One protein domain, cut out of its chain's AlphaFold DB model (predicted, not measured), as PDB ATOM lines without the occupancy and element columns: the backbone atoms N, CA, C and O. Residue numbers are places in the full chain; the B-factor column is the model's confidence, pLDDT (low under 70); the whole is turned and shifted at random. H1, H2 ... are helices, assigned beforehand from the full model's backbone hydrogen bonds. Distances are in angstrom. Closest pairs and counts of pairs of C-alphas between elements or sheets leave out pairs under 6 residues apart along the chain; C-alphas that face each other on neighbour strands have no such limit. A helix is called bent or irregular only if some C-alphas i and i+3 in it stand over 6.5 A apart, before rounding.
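AT A GLANCE: This is residues 8 to 192 of the 199 residues of an uncharacterized protein of Planctomycetaceae bacterium (UniProt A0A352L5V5). What shape? H1, H2, H4, H5a and H6 make an elongated up-and-down bundle; residues 8 to 20 of H1 stick out. How large? The printed part has 185 residues with six named helices, is all helix, and spans 66 by 32 by 21 A. It is only just compact, close to loose, with radius of gyration of the C-alphas 18.9 A.

HOW THE PARTS SIT: Which helices touch? H1, residues 8 to 53, touches H4, residues 103 to 118, with residues 28 to 42 alone; closest C-alphas 32 and 105 are 4.8 A apart. Any bend? H5, residues 123 to 152, one helix by its hydrogen bonds, is bent: C-alphas 138 and 141 are 6.6 A apart. In H2, residues 58 to 86, 24 of 25 O i to N i+4 pairs are within hydrogen-bond range; elsewhere every one is.

IN THESE COORDINATES: Where does H1 begin? C-alpha 8 is at (272.919, 471.421, 254.441). Where does the last helix end? H6, residues 157 to 192, ends at (262.490, 410.038, 276.091).

THE WHOLE: Any cut? The printed part has none. Low confidence? Residues 136 to 167, among others, have pLDDT under 70.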
ATOM      1  N   GLU A   8     272.911 472.442 255.496       68.75
ATOM      2  CA  GLU A   8     272.919 471.421 254.441       68.75
ATOM      3  C   GLU A   8     273.786 470.202 254.800       68.75
ATOM      4  O   GLU A   8     273.437 469.067 254.473       68.75
ATOM      5  N   PHE A   9     274.889 470.401 255.531       70.00
ATOM      6  CA  PHE A   9     275.723 469.305 256.022       70.00
ATOM      7  C   PHE A   9     274.990 468.485 257.089       70.00
ATOM      8  O   PHE A   9     275.041 467.255 257.068       70.00
ATOM      9  N   PHE A  10     274.263 469.146 257.995       64.12
ATOM     10  CA  PHE A  10     273.442 468.463 258.995       64.12
ATOM     11  C   PHE A  10     272.257 467.721 258.373       64.12
ATOM     12  O   PHE A  10     271.976 466.596 258.784       64.12
ATOM     13  N   GLU A  11     271.592 468.296 257.370       65.88
ATOM     14  CA  GLU A  11     270.504 467.635 256.643       65.88
ATOM     15  C   GLU A  11     270.995 466.420 255.854       65.88
ATOM     16  O   GLU A  11     270.374 465.358 255.915       65.88
ATOM     17  N   LEU A  12     272.142 466.528 255.174       71.88
ATOM     18  CA  LEU A  12     272.753 465.407 254.464       71.88
ATOM     19  C   LEU A  12     273.178 464.297 255.434       71.88
ATOM     20  O   LEU A  12     272.887 463.125 255.195       71.88
ATOM     21  N   LEU A  13     273.819 464.652 256.553       70.06
ATOM     22  CA  LEU A  13     274.195 463.702 257.600       70.06
ATOM     23  C   LEU A  13     272.954 462.999 258.168       70.06
ATOM     24  O   LEU A  13     272.941 461.776 258.308       70.06
ATOM     25  N   PHE A  14     271.888 463.753 258.441       65.69
ATOM     26  CA  PHE A  14     270.632 463.209 258.943       65.69
ATOM     27  C   PHE A  14     269.961 462.286 257.920       65.69
ATOM     28  O   PHE A  14     269.512 461.201 258.283       65.69
ATOM     29  N   ALA A  15     269.948 462.656 256.637       65.94
ATOM     30  CA  ALA A  15     269.411 461.831 255.559       65.94
ATOM     31  C   ALA A  15     270.196 460.520 255.391       65.94
ATOM     32  O   ALA A  15     269.593 459.454 255.277       65.94
ATOM     33  N   VAL A  16     271.530 460.568 255.445       70.38
ATOM     34  CA  VAL A  16     272.387 459.373 255.381       70.38
ATOM     35  C   VAL A  16     272.138 458.457 256.581       70.38
ATOM     36  O   VAL A  16     271.952 457.251 256.406       70.38
ATOM     37  N   VAL A  17     272.058 459.016 257.791       68.06
ATOM     38  CA  VAL A  17     271.742 458.256 259.011       68.06
ATOM     39  C   VAL A  17     270.338 457.649 258.936       68.06
ATOM     40  O   VAL A  17     270.154 456.487 259.299       68.06
ATOM     41  N   LEU A  18     269.353 458.387 258.419       64.12
ATOM     42  CA  LEU A  18     267.977 457.921 258.265       64.12
ATOM     43  C   LEU A  18     267.874 456.779 257.245       64.12
ATOM     44  O   LEU A  18     267.247 455.760 257.528       64.12
ATOM     45  N   VAL A  19     268.523 456.905 256.085       67.25
ATOM     46  CA  VAL A  19     268.563 455.851 255.059       67.25
ATOM     47  C   VAL A  19     269.269 454.605 255.592       67.25
ATOM     48  O   VAL A  19     268.768 453.493 255.412       67.25
ATOM     49  N   ALA A  20     270.382 454.773 256.312       65.62
ATOM     50  CA  ALA A  20     271.071 453.669 256.970       65.62
ATOM     51  C   ALA A  20     270.176 452.985 258.019       65.62
ATOM     52  O   ALA A  20     270.102 451.758 258.049       65.62
ATOM     53  N   ALA A  21     269.438 453.750 258.830       62.66
ATOM     54  CA  ALA A  21     268.504 453.223 259.824       62.66
ATOM     55  C   ALA A  21     267.311 452.484 259.190       62.66
ATOM     56  O   ALA A  21     266.889 451.443 259.696       62.66
ATOM     57  N   ILE A  22     266.787 452.968 258.062       65.00
ATOM     58  CA  ILE A  22     265.720 452.289 257.315       65.00
ATOM     59  C   ILE A  22     266.242 450.983 256.711       65.00
ATOM     60  O   ILE A  22     265.614 449.939 256.884       65.00
ATOM     61  N   ALA A  23     267.412 450.999 256.067       66.50
ATOM     62  CA  ALA A  23     268.045 449.789 255.543       66.50
ATOM     63  C   ALA A  23     268.292 448.749 256.654       66.50
ATOM     64  O   ALA A  23     268.062 447.554 256.460       66.50
ATOM     65  N   LEU A  24     268.674 449.214 257.847       65.62
ATOM     66  CA  LEU A  24     268.841 448.400 259.048       65.62
ATOM     67  C   LEU A  24     267.537 447.738 259.499       65.62
ATOM     68  O   LEU A  24     267.503 446.533 259.756       65.62
ATOM     69  N   ALA A  25     266.462 448.524 259.584       64.12
ATOM     70  CA  ALA A  25     265.144 448.044 259.968       64.12
ATOM     71  C   ALA A  25     264.630 447.010 258.960       64.12
ATOM     72  O   ALA A  25     264.123 445.963 259.360       64.12
ATOM     73  N   VAL A  26     264.841 447.247 257.663       67.31
ATOM     74  CA  VAL A  26     264.501 446.303 256.592       67.31
ATOM     75  C   VAL A  26     265.307 445.010 256.719       67.31
ATOM     76  O   VAL A  26     264.729 443.932 256.605       67.31
ATOM     77  N   LEU A  27     266.608 445.072 257.014       68.44
ATOM     78  CA  LEU A  27     267.439 443.873 257.169       68.44
ATOM     79  C   LEU A  27     267.051 443.054 258.412       68.44
ATOM     80  O   LEU A  27     266.959 441.825 258.351       68.44
ATOM     81  N   LEU A  28     266.777 443.716 259.539       65.69
ATOM     82  CA  LEU A  28     266.287 443.069 260.761       65.69
ATOM     83  C   LEU A  28     264.897 442.460 260.561       65.69
ATOM     84  O   LEU A  28     264.645 441.338 261.005       65.69
ATOM     85  N   PHE A  29     264.010 443.159 259.854       66.62
ATOM     86  CA  PHE A  29     262.684 442.658 259.517       66.62
ATOM     87  C   PHE A  29     262.758 441.483 258.539       66.62
ATOM     88  O   PHE A  29     262.074 440.485 258.737       66.62
ATOM     89  N   ALA A  30     263.635 441.540 257.537       68.12
ATOM     90  CA  ALA A  30     263.855 440.441 256.607       68.12
ATOM     91  C   ALA A  30     264.423 439.213 257.329       68.12
ATOM     92  O   ALA A  30     263.931 438.107 257.146       68.12
ATOM     93  N   THR A  31     265.414 439.384 258.203       66.94
ATOM     94  CA  THR A  31     266.048 438.266 258.923       66.94
ATOM     95  C   THR A  31     265.148 437.667 260.002       66.94
ATOM     96  O   THR A  31     265.098 436.443 260.135       66.94
ATOM     97  N   SER A  32     264.382 438.487 260.724       68.50
ATOM     98  CA  SER A  32     263.370 438.020 261.684       68.50
ATOM     99  C   SER A  32     262.170 437.397 260.973       68.50
ATOM    100  O   SER A  32     261.709 436.326 261.352       68.50
ATOM    101  N   GLY A  33     261.682 438.046 259.914       71.00
ATOM    102  CA  GLY A  33     260.546 437.606 259.110       71.00
ATOM    103  C   GLY A  33     260.830 436.295 258.385       71.00
ATOM    104  O   GLY A  33     260.017 435.378 258.453       71.00
ATOM    105  N   LEU A  34     262.014 436.148 257.783       72.56
ATOM    106  CA  LEU A  34     262.474 434.875 257.227       72.56
ATOM    107  C   LEU A  34     262.627 433.821 258.327       72.56
ATOM    108  O   LEU A  34     262.167 432.699 258.141       72.56
ATOM    109  N   GLY A  35     263.195 434.168 259.488       69.62
ATOM    110  CA  GLY A  35     263.297 433.256 260.632       69.62
ATOM    111  C   GLY A  35     261.931 432.738 261.091       69.62
ATOM    112  O   GLY A  35     261.744 431.534 261.273       69.62
ATOM    113  N   LEU A  36     260.935 433.617 261.203       74.56
ATOM    114  CA  LEU A  36     259.553 433.262 261.532       74.56
ATOM    115  C   LEU A  36     258.893 432.424 260.433       74.56
ATOM    116  O   LEU A  36     258.258 431.413 260.737       74.56
ATOM    117  N   LEU A  37     259.080 432.789 259.162       79.69
ATOM    118  CA  LEU A  37     258.561 432.045 258.014       79.69
ATOM    119  C   LEU A  37     259.117 430.617 257.991       79.69
ATOM    120  O   LEU A  37     258.353 429.653 257.946       79.69
ATOM    121  N   PHE A  38     260.440 430.465 258.083       78.06
ATOM    122  CA  PHE A  38     261.089 429.159 258.123       78.06
ATOM    123  C   PHE A  38     260.681 428.369 259.359       78.06
ATOM    124  O   PHE A  38     260.447 427.168 259.246       78.06
ATOM    125  N   THR A  39     260.521 429.019 260.514       75.00
ATOM    126  CA  THR A  39     259.999 428.377 261.726       75.00
ATOM    127  C   THR A  39     258.599 427.827 261.472       75.00
ATOM    128  O   THR A  39     258.329 426.670 261.794       75.00
ATOM    129  N   GLY A  40     257.721 428.614 260.849       78.44
ATOM    130  CA  GLY A  40     256.362 428.207 260.498       78.44
ATOM    131  C   GLY A  40     256.333 427.048 259.500       78.44
ATOM    132  O   GLY A  40     255.626 426.060 259.715       78.44
ATOM    133  N   ILE A  41     257.152 427.110 258.445       79.88
ATOM    134  CA  ILE A  41     257.314 426.017 257.473       79.88
ATOM    135  C   ILE A  41     257.822 424.759 258.182       79.88
ATOM    136  O   ILE A  41     257.267 423.675 258.004       79.88
ATOM    137  N   HIS A  42     258.842 424.896 259.029       79.12
ATOM    138  CA  HIS A  42     259.424 423.785 259.764       79.12
ATOM    139  C   HIS A  42     258.419 423.157 260.731       79.12
ATOM    140  O   HIS A  42     258.313 421.934 260.807       79.12
ATOM    141  N   TRP A  43     257.627 423.976 261.421       78.50
ATOM    142  CA  TRP A  43     256.541 423.523 262.280       78.50
ATOM    143  C   TRP A  43     255.493 422.737 261.487       78.50
ATOM    144  O   TRP A  43     255.070 421.657 261.906       78.50
ATOM    145  N   ARG A  44     255.086 423.238 260.314       83.88
ATOM    146  CA  ARG A  44     254.134 422.553 259.428       83.88
ATOM    147  C   ARG A  44     254.683 421.210 258.940       83.88
ATOM    148  O   ARG A  44     253.975 420.199 258.987       83.88
ATOM    149  N   LEU A  45     255.948 421.173 258.522       79.31
ATOM    150  CA  LEU A  45     256.633 419.944 258.111       79.31
ATOM    151  C   LEU A  45     256.751 418.953 259.274       79.31
ATOM    152  O   LEU A  45     256.490 417.765 259.092       79.31
ATOM    153  N   ARG A  46     257.069 419.431 260.484       76.69
ATOM    154  CA  ARG A  46     257.114 418.601 261.691       76.69
ATOM    155  C   ARG A  46     255.747 418.004 262.005       76.69
ATOM    156  O   ARG A  46     255.672 416.794 262.165       76.69
ATOM    157  N   ARG A  47     254.665 418.793 262.013       79.75
ATOM    158  CA  ARG A  47     253.293 418.277 262.208       79.75
ATOM    159  C   ARG A  47     252.933 417.191 261.196       79.75
ATOM    160  O   ARG A  47     252.261 416.225 261.535       79.75
ATOM    161  N   THR A  48     253.385 417.341 259.953       79.56
ATOM    162  CA  THR A  48     253.165 416.332 258.910       79.56
ATOM    163  C   THR A  48     253.942 415.050 259.217       79.56
ATOM    164  O   THR A  48     253.379 413.963 259.156       79.56
ATOM    165  N   ARG A  49     255.208 415.156 259.644       71.75
ATOM    166  CA  ARG A  49     256.007 413.996 260.078       71.75
ATOM    167  C   ARG A  49     255.449 413.320 261.323       71.75
ATOM    168  O   ARG A  49     255.455 412.101 261.380       71.75
ATOM    169  N   GLU A  50     254.937 414.084 262.282       77.12
ATOM    170  CA  GLU A  50     254.280 413.556 263.484       77.12
ATOM    171  C   GLU A  50     253.093 412.649 263.134       77.12
ATOM    172  O   GLU A  50     252.886 411.639 263.801       77.12
ATOM    173  N   ARG A  51     252.364 412.963 262.053       77.94
ATOM    174  CA  ARG A  51     251.270 412.126 261.534       77.94
ATOM    175  C   ARG A  51     251.757 410.858 260.827       77.94
ATOM    176  O   ARG A  51     251.068 409.852 260.888       77.94
ATOM    177  N   VAL A  52     252.916 410.902 260.164       77.62
ATOM    178  CA  VAL A  52     253.446 409.778 259.361       77.62
ATOM    179  C   VAL A  52     254.305 408.816 260.190       77.62
ATOM    180  O   VAL A  52     254.184 407.609 260.053       77.62
ATOM    181  N   GLN A  53     255.190 409.339 261.040       68.50
ATOM    182  CA  GLN A  53     256.179 408.565 261.808       68.50
ATOM    183  C   GLN A  53     255.730 408.271 263.248       68.50
ATOM    184  O   GLN A  53     256.431 407.578 263.985       68.50
ATOM    185  N   GLY A  54     254.592 408.830 263.668       71.25
ATOM    186  CA  GLY A  54     254.105 408.769 265.041       71.25
ATOM    187  C   GLY A  54     254.833 409.732 265.987       71.25
ATOM    188  O   GLY A  54     256.030 410.016 265.864       71.25
ATOM    189  N   LEU A  55     254.093 410.222 266.987       67.31
ATOM    190  CA  LEU A  55     254.554 411.206 267.982       67.31
ATOM    191  C   LEU A  55     255.731 410.713 268.844       67.31
ATOM    192  O   LEU A  55     256.474 411.520 269.403       67.31
ATOM    193  N   ASN A  56     255.906 409.393 268.934       68.31
ATOM    194  CA  ASN A  56     256.848 408.741 269.838       68.31
ATOM    195  C   ASN A  56     258.201 408.397 269.199       68.31
ATOM    196  O   ASN A  56     259.084 407.884 269.891       68.31
ATOM    197  N   SER A  57     258.422 408.702 267.920       79.25
ATOM    198  CA  SER A  57     259.736 408.482 267.309       79.25
ATOM    199  C   SER A  57     260.815 409.362 267.964       79.25
ATOM    200  O   SER A  57     260.586 410.522 268.324       79.25
ATOM    201  N   ALA A  58     262.017 408.804 268.147       78.00
ATOM    202  CA  ALA A  58     263.133 409.499 268.797       78.00
ATOM    203  C   ALA A  58     263.528 410.794 268.065       78.00
ATOM    204  O   ALA A  58     263.924 411.768 268.701       78.00
ATOM    205  N   THR A  59     263.365 410.828 266.741       81.12
ATOM    206  CA  THR A  59     263.630 411.988 265.881       81.12
ATOM    207  C   THR A  59     262.609 413.106 266.078       81.12
ATOM    208  O   THR A  59     263.000 414.264 266.188       81.12
ATOM    209  N   VAL A  60     261.313 412.797 266.193       81.62
ATOM    210  CA  VAL A  60     260.265 413.795 266.483       81.62
ATOM    211  C   VAL A  60     260.474 414.412 267.867       81.62
ATOM    212  O   VAL A  60     260.423 415.637 268.020       81.62
ATOM    213  N   ARG A  61     260.768 413.584 268.876       82.38
ATOM    214  CA  ARG A  61     261.068 414.067 270.232       82.38
ATOM    215  C   ARG A  61     262.365 414.866 270.281       82.38
ATOM    216  O   ARG A  61     262.396 415.919 270.911       82.38
ATOM    217  N   GLY A  62     263.397 414.404 269.577       82.50
ATOM    218  CA  GLY A  62     264.669 415.106 269.436       82.50
ATOM    219  C   GLY A  62     264.488 416.469 268.784       82.50
ATOM    220  O   GLY A  62     265.000 417.460 269.291       82.50
ATOM    221  N   SER A  63     263.656 416.555 267.744       85.06
ATOM    222  CA  SER A  63     263.225 417.816 267.143       85.06
ATOM    223  C   SER A  63     262.614 418.740 268.200       85.06
ATOM    224  O   SER A  63     263.057 419.877 268.361       85.06
ATOM    225  N   ARG A  64     261.606 418.270 268.951       84.44
ATOM    226  CA  ARG A  64     260.885 419.070 269.963       84.44
ATOM    227  C   ARG A  64     261.798 419.581 271.070       84.44
ATOM    228  O   ARG A  64     261.779 420.777 271.365       84.44
ATOM    229  N   ALA A  65     262.620 418.697 271.628       85.69
ATOM    230  CA  ALA A  65     263.650 419.070 272.587       85.69
ATOM    231  C   ALA A  65     264.623 420.082 271.968       85.69
ATOM    232  O   ALA A  65     264.943 421.091 272.582       85.69
ATOM    233  N   GLY A  66     265.015 419.862 270.714       86.31
ATOM    234  CA  GLY A  66     265.879 420.748 269.954       86.31
ATOM    235  C   GLY A  66     265.313 422.144 269.751       86.31
ATOM    236  O   GLY A  66     266.045 423.104 269.939       86.31
ATOM    237  N   SER A  67     264.024 422.299 269.447       87.38
ATOM    238  CA  SER A  67     263.408 423.631 269.346       87.38
ATOM    239  C   SER A  67     263.508 424.413 270.658       87.38
ATOM    240  O   SER A  67     263.859 425.589 270.636       87.38
ATOM    241  N   TRP A  68     263.273 423.757 271.797       88.88
ATOM    242  CA  TRP A  68     263.386 424.392 273.112       88.88
ATOM    243  C   TRP A  68     264.835 424.701 273.490       88.88
ATOM    244  O   TRP A  68     265.150 425.827 273.859       88.88
ATOM    245  N   LEU A  69     265.734 423.726 273.352       88.94
ATOM    246  CA  LEU A  69     267.155 423.902 273.658       88.94
ATOM    247  C   LEU A  69     267.805 424.947 272.751       88.94
ATOM    248  O   LEU A  69     268.626 425.734 273.207       88.94
ATOM    249  N   GLY A  70     267.414 424.974 271.479       86.94
ATOM    250  CA  GLY A  70     267.845 425.965 270.509       86.94
ATOM    251  C   GLY A  70     267.345 427.371 270.836       86.94
ATOM    252  O   GLY A  70     268.127 428.315 270.768       86.94
ATOM    253  N   LEU A  71     266.084 427.521 271.256       88.69
ATOM    254  CA  LEU A  71     265.546 428.796 271.746       88.69
ATOM    255  C   LEU A  71     266.347 429.299 272.955       88.69
ATOM    256  O   LEU A  71     266.817 430.434 272.955       88.69
ATOM    257  N   CYS A  72     266.542 428.440 273.960       89.56
ATOM    258  CA  CYS A  72     267.292 428.785 275.167       89.56
ATOM    259  C   CYS A  72     268.752 429.129 274.855       89.56
ATOM    260  O   CYS A  72     269.274 430.100 275.390       89.56
ATOM    261  N   ALA A  73     269.408 428.372 273.972       86.12
ATOM    262  CA  ALA A  73     270.773 428.659 273.544       86.12
ATOM    263  C   ALA A  73     270.865 429.989 272.779       86.12
ATOM    264  O   ALA A  73     271.802 430.749 273.003       86.12
ATOM    265  N   GLY A  74     269.884 430.300 271.926       85.44
ATOM    266  CA  GLY A  74     269.796 431.582 271.224       85.44
ATOM    267  C   GLY A  74     269.623 432.758 272.187       85.44
ATOM    268  O   GLY A  74     270.392 433.712 272.137       85.44
ATOM    269  N   LEU A  75     268.672 432.671 273.119       87.38
ATOM    270  CA  LEU A  75     268.439 433.714 274.127       87.38
ATOM    271  C   LEU A  75     269.601 433.853 275.122       87.38
ATOM    272  O   LEU A  75     269.955 434.962 275.511       87.38
ATOM    273  N   GLY A  76     270.221 432.741 275.519       85.81
ATOM    274  CA  GLY A  76     271.394 432.753 276.390       85.81
ATOM    275  C   GLY A  76     272.593 433.418 275.719       85.81
ATOM    276  O   GLY A  76     273.260 434.249 276.328       85.81
ATOM    277  N   LEU A  77     272.831 433.117 274.441       83.88
ATOM    278  CA  LEU A  77     273.888 433.750 273.657       83.88
ATOM    279  C   LEU A  77     273.623 435.251 273.458       83.88
ATOM    280  O   LEU A  77     274.548 436.050 273.583       83.88
ATOM    281  N   TRP A  78     272.363 435.636 273.229       84.12
ATOM    282  CA  TRP A  78     271.945 437.038 273.183       84.12
ATOM    283  C   TRP A  78     272.279 437.759 274.492       84.12
ATOM    284  O   TRP A  78     272.917 438.811 274.480       84.12
ATOM    285  N   LEU A  79     271.907 437.164 275.629       85.12
ATOM    286  CA  LEU A  79     272.156 437.734 276.948       85.12
ATOM    287  C   LEU A  79     273.657 437.870 277.230       85.12
ATOM    288  O   LEU A  79     274.089 438.907 277.724       85.12
ATOM    289  N   ILE A  80     274.464 436.867 276.870       82.94
ATOM    290  CA  ILE A  80     275.929 436.940 276.981       82.94
ATOM    291  C   ILE A  80     276.464 438.131 276.182       82.94
ATOM    292  O   ILE A  80     277.322 438.859 276.672       82.94
ATOM    293  N   TRP A  81     275.955 438.374 274.974       78.56
ATOM    294  CA  TRP A  81     276.380 439.523 274.177       78.56
ATOM    295  C   TRP A  81     275.950 440.860 274.776       78.56
ATOM    296  O   TRP A  81     276.757 441.787 274.765       78.56
ATOM    297  N   VAL A  82     274.741 440.947 275.343       78.31
ATOM    298  CA  VAL A  82     274.278 442.116 276.114       78.31
ATOM    299  C   VAL A  82     275.180 442.382 277.312       78.31
ATOM    300  O   VAL A  82     275.511 443.528 277.583       78.31
ATOM    301  N   LEU A  83     275.610 441.345 278.029       80.56
ATOM    302  CA  LEU A  83     276.512 441.507 279.167       80.56
ATOM    303  C   LEU A  83     277.912 441.933 278.717       80.56
ATOM    304  O   LEU A  83     278.477 442.856 279.291       80.56
ATOM    305  N   LEU A  84     278.450 441.322 277.657       74.56
ATOM    306  CA  LEU A  84     279.759 441.683 277.106       74.56
ATOM    307  C   LEU A  84     279.798 443.118 276.562       74.56
ATOM    308  O   LEU A  84     280.843 443.756 276.648       74.56
ATOM    309  N   SER A  85     278.688 443.648 276.033       71.62
ATOM    310  CA  SER A  85     278.647 445.039 275.564       71.62
ATOM    311  C   SER A  85     278.735 446.055 276.705       71.62
ATOM    312  O   SER A  85     279.231 447.154 276.487       71.62
ATOM    313  N   ARG A  86     278.334 445.689 277.933       69.19
ATOM    314  CA  ARG A  86     278.443 446.557 279.122       69.19
ATOM    315  C   ARG A  86     279.874 446.753 279.612       69.19
ATOM    316  O   ARG A  86     280.127 447.737 280.291       69.19
ATOM    317  N   PHE A  87     280.782 445.841 279.272       66.62
ATOM    318  CA  PHE A  87     282.212 445.955 279.584       66.62
ATOM    319  C   PHE A  87     283.004 446.656 278.472       66.62
ATOM    320  O   PHE A  87     284.225 446.749 278.550       66.62
ATOM    321  N   SER A  88     282.326 447.114 277.416       60.81
ATOM    322  CA  SER A  88     282.929 447.860 276.320       60.81
ATOM    323  C   SER A  88     282.483 449.318 276.405       60.81
ATOM    324  O   SER A  88     281.371 449.665 275.998       60.81
ATOM    325  N   ASP A  89     283.375 450.176 276.908       47.75
ATOM    326  CA  ASP A  89     283.168 451.631 277.035       47.75
ATOM    327  C   ASP A  89     282.956 452.341 275.679       47.75
ATOM    328  O   ASP A  89     282.554 453.500 275.629       47.75
ATOM    329  N   ALA A  90     283.169 451.638 274.562       50.03
ATOM    330  CA  ALA A  90     283.064 452.159 273.199       50.03
ATOM    331  C   ALA A  90     281.679 451.973 272.539       50.03
ATOM    332  O   ALA A  90     281.522 452.234 271.345       50.03
ATOM    333  N   THR A  91     280.657 451.491 273.254       52.53
ATOM    334  CA  THR A  91     279.394 451.114 272.593       52.53
ATOM    335  C   THR A  91     278.435 452.295 272.419       52.53
ATOM    336  O   THR A  91     277.674 452.670 273.311       52.53
ATOM    337  N   MET A  92     278.437 452.865 271.211       56.62
ATOM    338  CA  MET A  92     277.490 453.900 270.787       56.62
ATOM    339  C   MET A  92     276.015 453.467 270.974       56.62
ATOM    340  O   MET A  92     275.699 452.279 270.845       56.62
ATOM    341  N   PRO A  93     275.069 454.409 271.191       60.50
ATOM    342  CA  PRO A  93     273.640 454.118 271.394       60.50
ATOM    343  C   PRO A  93     273.026 453.208 270.317       60.50
ATOM    344  O   PRO A  93     272.198 452.346 270.609       60.50
ATOM    345  N   PHE A  94     273.488 453.360 269.074       60.03
ATOM    346  CA  PHE A  94     273.056 452.576 267.918       60.03
ATOM    347  C   PHE A  94     273.468 451.093 267.995       60.03
ATOM    348  O   PHE A  94     272.676 450.211 267.659       60.03
ATOM    349  N   HIS A  95     274.663 450.796 268.513       61.25
ATOM    350  CA  HIS A  95     275.137 449.424 268.726       61.25
ATOM    351  C   HIS A  95     274.290 448.688 269.769       61.25
ATOM    352  O   HIS A  95     273.901 447.534 269.568       61.25
ATOM    353  N   ASN A  96     273.939 449.377 270.856       67.88
ATOM    354  CA  ASN A  96     273.070 448.822 271.891       67.88
ATOM    355  C   ASN A  96     271.640 448.595 271.373       67.88
ATOM    356  O   ASN A  96     271.049 447.556 271.661       67.88
ATOM    357  N   LEU A  97     271.105 449.496 270.542       68.06
ATOM    358  CA  LEU A  97     269.804 449.299 269.894       68.06
ATOM    359  C   LEU A  97     269.793 448.041 269.008       68.06
ATOM    360  O   LEU A  97     268.890 447.210 269.126       68.06
ATOM    361  N   LEU A  98     270.819 447.862 268.172       66.69
ATOM    362  CA  LEU A  98     270.976 446.675 267.329       66.69
ATOM    363  C   LEU A  98     271.077 445.382 268.134       66.69
ATOM    364  O   LEU A  98     270.488 444.363 267.765       66.69
ATOM    365  N   LEU A  99     271.805 445.429 269.248       72.44
ATOM    366  CA  LEU A  99     271.918 444.306 270.163       72.44
ATOM    367  C   LEU A  99     270.558 443.918 270.741       72.44
ATOM    368  O   LEU A  99     270.187 442.748 270.703       72.44
ATOM    369  N   TYR A 100     269.780 444.881 271.231       74.88
ATOM    370  CA  TYR A 100     268.471 444.585 271.810       74.88
ATOM    371  C   TYR A 100     267.477 444.065 270.767       74.88
ATOM    372  O   TYR A 100     266.760 443.104 271.038       74.88
ATOM    373  N   MET A 101     267.491 444.613 269.550       72.31
ATOM    374  CA  MET A 101     266.621 444.152 268.459       72.31
ATOM    375  C   MET A 101     266.989 442.756 267.931       72.31
ATOM    376  O   MET A 101     266.149 442.082 267.335       72.31
ATOM    377  N   SER A 102     268.206 442.270 268.195       73.81
ATOM    378  CA  SER A 102     268.644 440.930 267.779       73.81
ATOM    379  C   SER A 102     268.011 439.766 268.552       73.81
ATOM    380  O   SER A 102     268.143 438.618 268.126       73.81
ATOM    381  N   VAL A 103     267.279 440.036 269.640       80.50
ATOM    382  CA  VAL A 103     266.666 439.000 270.490       80.50
ATOM    383  C   VAL A 103     265.707 438.091 269.714       80.50
ATOM    384  O   VAL A 103     265.757 436.869 269.853       80.50
ATOM    385  N   LEU A 104     264.865 438.670 268.850       77.56
ATOM    386  CA  LEU A 104     263.881 437.933 268.053       77.56
ATOM    387  C   LEU A 104     264.546 437.070 266.970       77.56
ATOM    388  O   LEU A 104     264.233 435.874 266.909       77.56
ATOM    389  N   PRO A 105     265.491 437.593 266.158       74.62
ATOM    390  CA  PRO A 105     266.324 436.759 265.304       74.62
ATOM    391  C   PRO A 105     266.976 435.612 266.078       74.62
ATOM    392  O   PRO A 105     266.807 434.456 265.710       74.62
ATOM    393  N   MET A 106     267.666 435.888 267.185       78.88
ATOM    394  CA  MET A 106     268.389 434.845 267.917       78.88
ATOM    395  C   MET A 106     267.470 433.763 268.480       78.88
ATOM    396  O   MET A 106     267.806 432.581 268.416       78.88
ATOM    397  N   ALA A 107     266.294 434.142 268.977       82.62
ATOM    398  CA  ALA A 107     265.292 433.208 269.468       82.62
ATOM    399  C   ALA A 107     264.730 432.310 268.352       82.62
ATOM    400  O   ALA A 107     264.720 431.083 268.472       82.62
ATOM    401  N   THR A 108     264.275 432.917 267.254       81.06
ATOM    402  CA  THR A 108     263.630 432.210 266.133       81.06
ATOM    403  C   THR A 108     264.605 431.295 265.408       81.06
ATOM    404  O   THR A 108     264.329 430.113 265.188       81.06
ATOM    405  N   TRP A 109     265.790 431.810 265.108       79.44
ATOM    406  CA  TRP A 109     266.840 431.053 264.457       79.44
ATOM    407  C   TRP A 109     267.464 429.996 265.366       79.44
ATOM    408  O   TRP A 109     267.719 428.885 264.905       79.44
ATOM    409  N   GLY A 110     267.639 430.291 266.657       83.81
ATOM    410  CA  GLY A 110     268.082 429.308 267.642       83.81
ATOM    411  C   GLY A 110     267.115 428.128 267.718       83.81
ATOM    412  O   GLY A 110     267.527 426.971 267.617       83.81
ATOM    413  N   MET A 111     265.811 428.405 267.796       86.88
ATOM    414  CA  MET A 111     264.762 427.384 267.782       86.88
ATOM    415  C   MET A 111     264.792 426.531 266.504       86.88
ATOM    416  O   MET A 111     264.730 425.300 266.578       86.88
ATOM    417  N   LEU A 112     264.915 427.157 265.331       84.12
ATOM    418  CA  LEU A 112     265.062 426.462 264.048       84.12
ATOM    419  C   LEU A 112     266.302 425.569 264.015       84.12
ATOM    420  O   LEU A 112     266.208 424.388 263.678       84.12
ATOM    421  N   ALA A 113     267.451 426.120 264.398       84.31
ATOM    422  CA  ALA A 113     268.733 425.432 264.428       84.31
ATOM    423  C   ALA A 113     268.674 424.182 265.307       84.31
ATOM    424  O   ALA A 113     269.013 423.081 264.866       84.31
ATOM    425  N   GLY A 114     268.180 424.337 266.536       84.62
ATOM    426  CA  GLY A 114     268.034 423.231 267.469       84.62
ATOM    427  C   GLY A 114     267.025 422.193 266.980       84.62
ATOM    428  O   GLY A 114     267.284 420.996 267.074       84.62
ATOM    429  N   SER A 115     265.917 422.619 266.370       86.44
ATOM    430  CA  SER A 115     264.931 421.721 265.761       86.44
ATOM    431  C   SER A 115     265.513 420.866 264.626       86.44
ATOM    432  O   SER A 115     265.293 419.653 264.563       86.44
ATOM    433  N   ILE A 116     266.277 421.488 263.725       84.81
ATOM    434  CA  ILE A 116     266.919 420.815 262.591       84.81
ATOM    435  C   ILE A 116     268.009 419.857 263.087       84.81
ATOM    436  O   ILE A 116     268.099 418.727 262.601       84.81
ATOM    437  N   ALA A 117     268.804 420.274 264.074       85.38
ATOM    438  CA  ALA A 117     269.816 419.427 264.696       85.38
ATOM    439  C   ALA A 117     269.190 418.241 265.451       85.38
ATOM    440  O   ALA A 117     269.667 417.114 265.343       85.38
ATOM    441  N   GLY A 118     268.077 418.463 266.150       83.38
ATOM    442  CA  GLY A 118     267.340 417.437 266.884       83.38
ATOM    443  C   GLY A 118     266.653 416.387 266.004       83.38
ATOM    444  O   GLY A 118     266.324 415.311 266.492       83.38
ATOM    445  N   ASN A 119     266.473 416.660 264.706       85.25
ATOM    446  CA  ASN A 119     265.980 415.674 263.734       85.25
ATOM    447  C   ASN A 119     267.021 414.608 263.362       85.25
ATOM    448  O   ASN A 119     266.690 413.668 262.639       85.25
ATOM    449  N   GLN A 120     268.274 414.767 263.786       87.19
ATOM    450  CA  GLN A 120     269.333 413.819 263.471       87.19
ATOM    451  C   GLN A 120     269.285 412.599 264.392       87.19
ATOM    452  O   GLN A 120     268.839 412.660 265.534       87.19
ATOM    453  N   THR A 121     269.791 411.477 263.893       83.19
ATOM    454  CA  THR A 121     269.953 410.241 264.669       83.19
ATOM    455  C   THR A 121     271.311 410.172 265.371       83.19
ATOM    456  O   THR A 121     271.422 409.603 266.456       83.19
ATOM    457  N   ASP A 122     272.333 410.789 264.772       88.31
ATOM    458  CA  ASP A 122     273.693 410.864 265.300       88.31
ATOM    459  C   ASP A 122     273.941 412.197 266.023       88.31
ATOM    460  O   ASP A 122     273.746 413.278 265.457       88.31
ATOM    461  N   SER A 123     274.409 412.128 267.272       86.31
ATOM    462  CA  SER A 123     274.667 413.315 268.093       86.31
ATOM    463  C   SER A 123     275.852 414.134 267.570       86.31
ATOM    464  O   SER A 123     275.825 415.361 267.643       86.31
ATOM    465  N   GLY A 124     276.869 413.496 266.979       86.69
ATOM    466  CA  GLY A 124     278.016 414.189 266.385       86.69
ATOM    467  C   GLY A 124     277.626 415.050 265.179       86.69
ATOM    468  O   GLY A 124     278.042 416.207 265.062       86.69
ATOM    469  N   ARG A 125     276.782 414.521 264.286       87.62
ATOM    470  CA  ARG A 125     276.174 415.264 263.170       87.62
ATOM    471  C   ARG A 125     275.241 416.362 263.669       87.62
ATOM    472  O   ARG A 125     275.336 417.481 263.174       87.62
ATOM    473  N   ALA A 126     274.414 416.084 264.675       84.75
ATOM    474  CA  ALA A 126     273.541 417.086 265.285       84.75
ATOM    475  C   ALA A 126     274.325 418.280 265.840       84.75
ATOM    476  O   ALA A 126     273.946 419.425 265.613       84.75
ATOM    477  N   GLY A 127     275.457 418.023 266.501       83.44
ATOM    478  CA  GLY A 127     276.347 419.076 266.981       83.44
ATOM    479  C   GLY A 127     276.933 419.925 265.852       83.44
ATOM    480  O   GLY A 127     276.929 421.147 265.937       83.44
ATOM    481  N   ARG A 128     277.392 419.307 264.759       88.88
ATOM    482  CA  ARG A 128     277.918 420.054 263.600       88.88
ATOM    483  C   ARG A 128     276.851 420.914 262.926       88.88
ATOM    484  O   ARG A 128     277.113 422.068 262.611       88.88
ATOM    485  N   ILE A 129     275.648 420.371 262.748       85.25
ATOM    486  CA  ILE A 129     274.517 421.106 262.166       85.25
ATOM    487  C   ILE A 129     274.091 422.248 263.088       85.25
ATOM    488  O   ILE A 129     273.907 423.363 262.616       85.25
ATOM    489  N   GLY A 130     273.989 422.003 264.395       83.00
ATOM    490  CA  GLY A 130     273.669 423.039 265.372       83.00
ATOM    491  C   GLY A 130     274.701 424.170 265.376       83.00
ATOM    492  O   GLY A 130     274.314 425.334 265.329       83.00
ATOM    493  N   ALA A 131     275.998 423.841 265.348       85.50
ATOM    494  CA  ALA A 131     277.079 424.822 265.245       85.50
ATOM    495  C   ALA A 131     276.984 425.655 263.963       85.50
ATOM    496  O   ALA A 131     277.041 426.880 264.020       85.50
ATOM    497  N   LEU A 132     276.802 424.995 262.813       83.50
ATOM    498  CA  LEU A 132     276.667 425.660 261.520       83.50
ATOM    499  C   LEU A 132     275.466 426.606 261.511       83.50
ATOM    500  O   LEU A 132     275.594 427.754 261.106       83.50
ATOM    501  N   MET A 133     274.311 426.138 261.981       78.06
ATOM    502  CA  MET A 133     273.097 426.945 261.998       78.06
ATOM    503  C   MET A 133     273.255 428.157 262.919       78.06
ATOM    504  O   MET A 133     272.940 429.258 262.493       78.06
ATOM    505  N   PHE A 134     273.832 427.997 264.114       77.75
ATOM    506  CA  PHE A 134     274.102 429.130 265.006       77.75
ATOM    507  C   PHE A 134     275.120 430.121 264.433       77.75
ATOM    508  O   PHE A 134     274.964 431.324 264.623       77.75
ATOM    509  N   LEU A 135     276.140 429.653 263.709       76.19
ATOM    510  CA  LEU A 135     277.089 430.529 263.014       76.19
ATOM    511  C   LEU A 135     276.410 431.331 261.901       76.19
ATOM    512  O   LEU A 135     276.627 432.536 261.794       76.19
ATOM    513  N   LEU A 136     275.559 430.683 261.101       69.31
ATOM    514  CA  LEU A 136     274.798 431.345 260.040       69.31
ATOM    515  C   LEU A 136     273.825 432.388 260.610       69.31
ATOM    516  O   LEU A 136     273.593 433.418 259.982       69.31
ATOM    517  N   THR A 137     273.300 432.161 261.814       63.69
ATOM    518  CA  THR A 137     272.265 433.008 262.423       63.69
ATOM    519  C   THR A 137     272.814 434.059 263.381       63.69
ATOM    520  O   THR A 137     272.139 435.045 263.652       63.69
ATOM    521  N   ALA A 138     274.049 433.894 263.858       57.41
ATOM    522  CA  ALA A 138     274.829 434.947 264.507       57.41
ATOM    523  C   ALA A 138     275.315 436.013 263.502       57.41
ATOM    524  O   ALA A 138     275.705 437.111 263.895       57.41
ATOM    525  N   ASN A 139     275.294 435.704 262.200       56.53
ATOM    526  CA  ASN A 139     275.888 436.530 261.152       56.53
ATOM    527  C   ASN A 139     275.114 437.799 260.717       56.53
ATOM    528  O   ASN A 139     275.776 438.800 260.457       56.53
ATOM    529  N   PRO A 140     273.766 437.858 260.658       54.00
ATOM    530  CA  PRO A 140     273.078 439.035 260.113       54.00
ATOM    531  C   PRO A 140     273.233 440.290 260.983       54.00
ATOM    532  O   PRO A 140     273.401 441.391 260.471       54.00
ATOM    533  N   VAL A 141     273.238 440.130 262.306       52.47
ATOM    534  CA  VAL A 141     273.433 441.237 263.261       52.47
ATOM    535  C   VAL A 141     274.907 441.633 263.317       52.47
ATOM    536  O   VAL A 141     275.239 442.808 263.419       52.47
ATOM    537  N   ARG A 142     275.809 440.660 263.166       56.62
ATOM    538  CA  ARG A 142     277.250 440.894 263.151       56.62
ATOM    539  C   ARG A 142     277.723 441.633 261.897       56.62
ATOM    540  O   ARG A 142     278.644 442.432 262.005       56.62
ATOM    541  N   TRP A 143     277.121 441.400 260.728       52.72
ATOM    542  CA  TRP A 143     277.456 442.160 259.512       52.72
ATOM    543  C   TRP A 143     277.140 443.643 259.693       52.72
ATOM    544  O   TRP A 143     277.932 444.490 259.303       52.72
ATOM    545  N   LEU A 144     276.041 443.946 260.381       53.44
ATOM    546  CA  LEU A 144     275.673 445.314 260.731       53.44
ATOM    547  C   LEU A 144     276.640 445.944 261.740       53.44
ATOM    548  O   LEU A 144     276.975 447.115 261.601       53.44
ATOM    549  N   TRP A 145     277.128 445.169 262.712       56.91
ATOM    550  CA  TRP A 145     278.137 445.639 263.670       56.91
ATOM    551  C   TRP A 145     279.492 445.866 263.003       56.91
ATOM    552  O   TRP A 145     280.104 446.897 263.216       56.91
ATOM    553  N   ALA A 146     279.930 444.956 262.131       53.56
ATOM    554  CA  ALA A 146     281.184 445.104 261.396       53.56
ATOM    555  C   ALA A 146     281.165 446.333 260.474       53.56
ATOM    556  O   ALA A 146     282.169 447.026 260.362       53.56
ATOM    557  N   VAL A 147     280.026 446.632 259.841       51.91
ATOM    558  CA  VAL A 147     279.860 447.864 259.054       51.91
ATOM    559  C   VAL A 147     279.885 449.098 259.960       51.91
ATOM    560  O   VAL A 147     280.563 450.067 259.633       51.91
ATOM    561  N   ALA A 148     279.203 449.068 261.108       52.28
ATOM    562  CA  ALA A 148     279.219 450.181 262.056       52.28
ATOM    563  C   ALA A 148     280.622 450.434 262.645       52.28
ATOM    564  O   ALA A 148     281.056 451.579 262.701       52.28
ATOM    565  N   ASP A 149     281.360 449.385 263.011       52.91
ATOM    566  CA  ASP A 149     282.727 449.484 263.538       52.91
ATOM    567  C   ASP A 149     283.705 450.059 262.495       52.91
ATOM    568  O   ASP A 149     284.546 450.892 262.830       52.91
ATOM    569  N   VAL A 150     283.566 449.674 261.217       49.88
ATOM    570  CA  VAL A 150     284.413 450.163 260.111       49.88
ATOM    571  C   VAL A 150     284.114 451.620 259.741       49.88
ATOM    572  O   VAL A 150     285.027 452.354 259.375       49.88
ATOM    573  N   VAL A 151     282.856 452.056 259.838       50.97
ATOM    574  CA  VAL A 151     282.453 453.433 259.501       50.97
ATOM    575  C   VAL A 151     282.814 454.429 260.614       50.97
ATOM    576  O   VAL A 151     283.024 455.605 260.326       50.97
ATOM    577  N   ILE A 152     282.892 453.984 261.874       50.69
ATOM    578  CA  ILE A 152     282.960 454.882 263.040       50.69
ATOM    579  C   ILE A 152     284.379 455.024 263.625       50.69
ATOM    580  O   ILE A 152     284.693 456.091 264.151       50.69
ATOM    581  N   LEU A 153     285.257 454.015 263.539       53.03
ATOM    582  CA  LEU A 153     286.614 454.083 264.118       53.03
ATOM    583  C   LEU A 153     287.723 453.766 263.095       53.03
ATOM    584  O   LEU A 153     288.246 452.650 263.077       53.03
ATOM    585  N   PRO A 154     288.140 454.744 262.269       48.47
ATOM    586  CA  PRO A 154     289.191 454.521 261.279       48.47
ATOM    587  C   PRO A 154     290.636 454.532 261.831       48.47
ATOM    588  O   PRO A 154     291.520 454.029 261.146       48.47
ATOM    589  N   GLU A 155     290.921 455.041 263.043       52.19
ATOM    590  CA  GLU A 155     292.306 455.441 263.405       52.19
ATOM    591  C   GLU A 155     293.032 454.689 264.545       52.19
ATOM    592  O   GLU A 155     294.050 455.170 265.035       52.19
ATOM    593  N   GLN A 156     292.616 453.493 264.979       55.28
ATOM    594  CA  GLN A 156     293.327 452.800 266.077       55.28
ATOM    595  C   GLN A 156     293.553 451.299 265.813       55.28
ATOM    596  O   GLN A 156     292.715 450.450 266.114       55.28
ATOM    597  N   LEU A 157     294.738 450.969 265.282       53.59
ATOM    598  CA  LEU A 157     295.202 449.601 264.984       53.59
ATOM    599  C   LEU A 157     295.157 448.649 266.199       53.59
ATOM    600  O   LEU A 157     294.808 447.477 266.051       53.59
ATOM    601  N   GLU A 158     295.444 449.137 267.411       55.16
ATOM    602  CA  GLU A 158     295.325 448.330 268.637       55.16
ATOM    603  C   GLU A 158     293.863 448.025 269.001       55.16
ATOM    604  O   GLU A 158     293.549 446.871 269.304       55.16
ATOM    605  N   GLN A 159     292.940 448.992 268.877       57.69
ATOM    606  CA  GLN A 159     291.498 448.750 269.071       57.69
ATOM    607  C   GLN A 159     290.971 447.696 268.080       57.69
ATOM    608  O   GLN A 159     290.180 446.831 268.456       57.69
ATOM    609  N   GLN A 160     291.431 447.720 266.820       58.34
ATOM    610  CA  GLN A 160     291.005 446.756 265.795       58.34
ATOM    611  C   GLN A 160     291.342 445.309 266.177       58.34
ATOM    612  O   GLN A 160     290.527 444.411 265.960       58.34
ATOM    613  N   SER A 161     292.505 445.069 266.791       59.38
ATOM    614  CA  SER A 161     292.897 443.731 267.256       59.38
ATOM    615  C   SER A 161     291.950 443.186 268.334       59.38
ATOM    616  O   SER A 161     291.522 442.030 268.259       59.38
ATOM    617  N   ALA A 162     291.537 444.033 269.282       63.69
ATOM    618  CA  ALA A 162     290.596 443.676 270.338       63.69
ATOM    619  C   ALA A 162     289.190 443.415 269.776       63.69
ATOM    620  O   ALA A 162     288.543 442.439 270.161       63.69
ATOM    621  N   VAL A 163     288.740 444.222 268.809       63.53
ATOM    622  CA  VAL A 163     287.453 444.044 268.114       63.53
ATOM    623  C   VAL A 163     287.423 442.735 267.318       63.53
ATOM    624  O   VAL A 163     286.453 441.975 267.405       63.53
ATOM    625  N   LEU A 164     288.499 442.410 266.592       65.06
ATOM    626  CA  LEU A 164     288.618 441.150 265.851       65.06
ATOM    627  C   LEU A 164     288.627 439.935 266.787       65.06
ATOM    628  O   LEU A 164     287.943 438.943 266.513       65.06
ATOM    629  N   LEU A 165     289.343 440.019 267.910       67.94
ATOM    630  CA  LEU A 165     289.430 438.948 268.905       67.94
ATOM    631  C   LEU A 165     288.086 438.738 269.616       67.94
ATOM    632  O   LEU A 165     287.612 437.605 269.722       67.94
ATOM    633  N   LEU A 166     287.395 439.820 269.987       68.19
ATOM    634  CA  LEU A 166     286.025 439.778 270.503       68.19
ATOM    635  C   LEU A 166     285.066 439.156 269.472       68.19
ATOM    636  O   LEU A 166     284.207 438.338 269.812       68.19
ATOM    637  N   GLY A 167     285.239 439.493 268.193       68.88
ATOM    638  CA  GLY A 167     284.524 438.877 267.082       68.88
ATOM    639  C   GLY A 167     284.776 437.369 266.981       68.88
ATOM    640  O   GLY A 167     283.828 436.600 266.805       68.88
ATOM    641  N   ALA A 168     286.020 436.914 267.104       70.50
ATOM    642  CA  ALA A 168     286.361 435.492 267.081       70.50
ATOM    643  C   ALA A 168     285.743 434.736 268.269       70.50
ATOM    644  O   ALA A 168     285.113 433.693 268.077       70.50
ATOM    645  N   VAL A 169     285.819 435.303 269.478       75.75
ATOM    646  CA  VAL A 169     285.202 434.741 270.691       75.75
ATOM    647  C   VAL A 169     283.692 434.575 270.514       75.75
ATOM    648  O   VAL A 169     283.149 433.508 270.802       75.75
ATOM    649  N   LYS A 170     283.001 435.576 269.957       74.12
ATOM    650  CA  LYS A 170     281.557 435.486 269.681       74.12
ATOM    651  C   LYS A 170     281.210 434.345 268.712       74.12
ATOM    652  O   LYS A 170     280.195 433.679 268.919       74.12
ATOM    653  N   LEU A 171     282.034 434.072 267.692       75.62
ATOM    654  CA  LEU A 171     281.811 432.941 266.764       75.62
ATOM    655  C   LEU A 171     281.999 431.604 267.454       75.62
ATOM    656  O   LEU A 171     281.170 430.714 267.285       75.62
ATOM    657  N   LEU A 172     283.064 431.475 268.241       81.56
ATOM    658  CA  LEU A 172     283.344 430.254 268.985       81.56
ATOM    659  C   LEU A 172     282.219 429.954 269.977       81.56
ATOM    660  O   LEU A 172     281.730 428.827 270.013       81.56
ATOM    661  N   LEU A 173     281.738 430.966 270.704       82.94
ATOM    662  CA  LEU A 173     280.593 430.833 271.607       82.94
ATOM    663  C   LEU A 173     279.310 430.456 270.857       82.94
ATOM    664  O   LEU A 173     278.580 429.579 271.312       82.94
ATOM    665  N   SER A 174     279.061 431.050 269.686       81.88
ATOM    666  CA  SER A 174     277.904 430.704 268.844       81.88
ATOM    667  C   SER A 174     277.958 429.250 268.384       81.88
ATOM    668  O   SER A 174     276.992 428.502 268.537       81.88
ATOM    669  N   ALA A 175     279.107 428.829 267.853       84.19
ATOM    670  CA  ALA A 175     279.332 427.469 267.390       84.19
ATOM    671  C   ALA A 175     279.215 426.461 268.540       84.19
ATOM    672  O   ALA A 175     278.587 425.417 268.376       84.19
ATOM    673  N   ALA A 176     279.773 426.782 269.711       87.12
ATOM    674  CA  ALA A 176     279.698 425.944 270.902       87.12
ATOM    675  C   ALA A 176     278.259 425.817 271.420       87.12
ATOM    676  O   ALA A 176     277.803 424.700 271.666       87.12
ATOM    677  N   ALA A 177     277.523 426.930 271.518       86.19
ATOM    678  CA  ALA A 177     276.121 426.941 271.931       86.19
ATOM    679  C   ALA A 177     275.256 426.106 270.978       86.19
ATOM    680  O   ALA A 177     274.516 425.222 271.418       86.19
ATOM    681  N   GLY A 178     275.417 426.309 269.667       84.25
ATOM    682  CA  GLY A 178     274.730 425.523 268.649       84.25
ATOM    683  C   GLY A 178     275.093 424.038 268.698       84.25
ATOM    684  O   GLY A 178     274.210 423.179 268.641       84.25
ATOM    685  N   ALA A 179     276.377 423.708 268.859       88.44
ATOM    686  CA  ALA A 179     276.833 422.325 268.968       88.44
ATOM    687  C   ALA A 179     276.269 421.619 270.200       88.44
ATOM    688  O   ALA A 179     275.827 420.470 270.103       88.44
ATOM    689  N   ALA A 180     276.287 422.294 271.348       89.75
ATOM    690  CA  ALA A 180     275.768 421.772 272.601       89.75
ATOM    691  C   ALA A 180     274.255 421.551 272.510       89.75
ATOM    692  O   ALA A 180     273.790 420.448 272.800       89.75
ATOM    693  N   ALA A 181     273.505 422.544 272.020       87.94
ATOM    694  CA  ALA A 181     272.061 422.440 271.827       87.94
ATOM    695  C   ALA A 181     271.699 421.289 270.876       87.94
ATOM    696  O   ALA A 181     270.835 420.473 271.195       87.94
ATOM    697  N   GLY A 182     272.405 421.164 269.747       84.81
ATOM    698  CA  GLY A 182     272.186 420.090 268.780       84.81
ATOM    699  C   GLY A 182     272.465 418.695 269.343       84.81
ATOM    700  O   GLY A 182     271.643 417.791 269.198       84.81
ATOM    701  N   ARG A 183     273.593 418.509 270.046       90.06
ATOM    702  CA  ARG A 183     273.914 417.230 270.711       90.06
ATOM    703  C   ARG A 183     272.885 416.886 271.785       90.06
ATOM    704  O   ARG A 183     272.399 415.756 271.827       90.06
ATOM    705  N   ALA A 184     272.548 417.852 272.637       88.75
ATOM    706  CA  ALA A 184     271.602 417.671 273.730       88.75
ATOM    707  C   ALA A 184     270.191 417.335 273.223       88.75
ATOM    708  O   ALA A 184     269.534 416.472 273.800       88.75
ATOM    709  N   ALA A 185     269.761 417.929 272.106       86.81
ATOM    710  CA  ALA A 185     268.478 417.645 271.470       86.81
ATOM    711  C   ALA A 185     268.323 416.165 271.094       86.81
ATOM    712  O   ALA A 185     267.332 415.526 271.454       86.81
ATOM    713  N   VAL A 186     269.330 415.594 270.426       87.50
ATOM    714  CA  VAL A 186     269.318 414.177 270.032       87.50
ATOM    715  C   VAL A 186     269.365 413.263 271.252       87.50
ATOM    716  O   VAL A 186     268.616 412.288 271.325       87.50
ATOM    717  N   LEU A 187     270.203 413.578 272.243       88.69
ATOM    718  CA  LEU A 187     270.292 412.788 273.475       88.69
ATOM    719  C   LEU A 187     268.972 412.795 274.257       88.69
ATOM    720  O   LEU A 187     268.530 411.738 274.711       88.69
ATOM    721  N   ALA A 188     268.315 413.952 274.368       85.94
ATOM    722  CA  ALA A 188     267.005 414.081 274.996       85.94
ATOM    723  C   ALA A 188     265.938 413.272 274.241       85.94
ATOM    724  O   ALA A 188     265.214 412.490 274.855       85.94
ATOM    725  N   GLY A 189     265.902 413.372 272.907       81.25
ATOM    726  CA  GLY A 189     264.978 412.602 272.070       81.25
ATOM    727  C   GLY A 189     265.120 411.087 272.240       81.25
ATOM    728  O   GLY A 189     264.118 410.378 272.349       81.25
ATOM    729  N   ARG A 190     266.362 410.591 272.332       85.38
ATOM    730  CA  ARG A 190     266.655 409.166 272.557       85.38
ATOM    731  C   ARG A 190     266.247 408.700 273.952       85.38
ATOM    732  O   ARG A 190     265.617 407.654 274.067       85.38
ATOM    733  N   ARG A 191     266.569 409.473 274.996       84.75
ATOM    734  CA  ARG A 191     266.196 409.143 276.383       84.75
ATOM    735  C   ARG A 191     264.684 409.055 276.546       84.75
ATOM    736  O   ARG A 191     264.192 408.056 277.052       84.75
ATOM    737  N   SER A 192     263.952 410.047 276.040       76.81
ATOM    738  CA  SER A 192     262.490 410.038 276.091       76.81
ATOM    739  C   SER A 192     261.877 408.889 275.285       76.81
ATOM    740  O   SER A 192     260.819 408.390 275.650       76.81
TER     741      SER A 192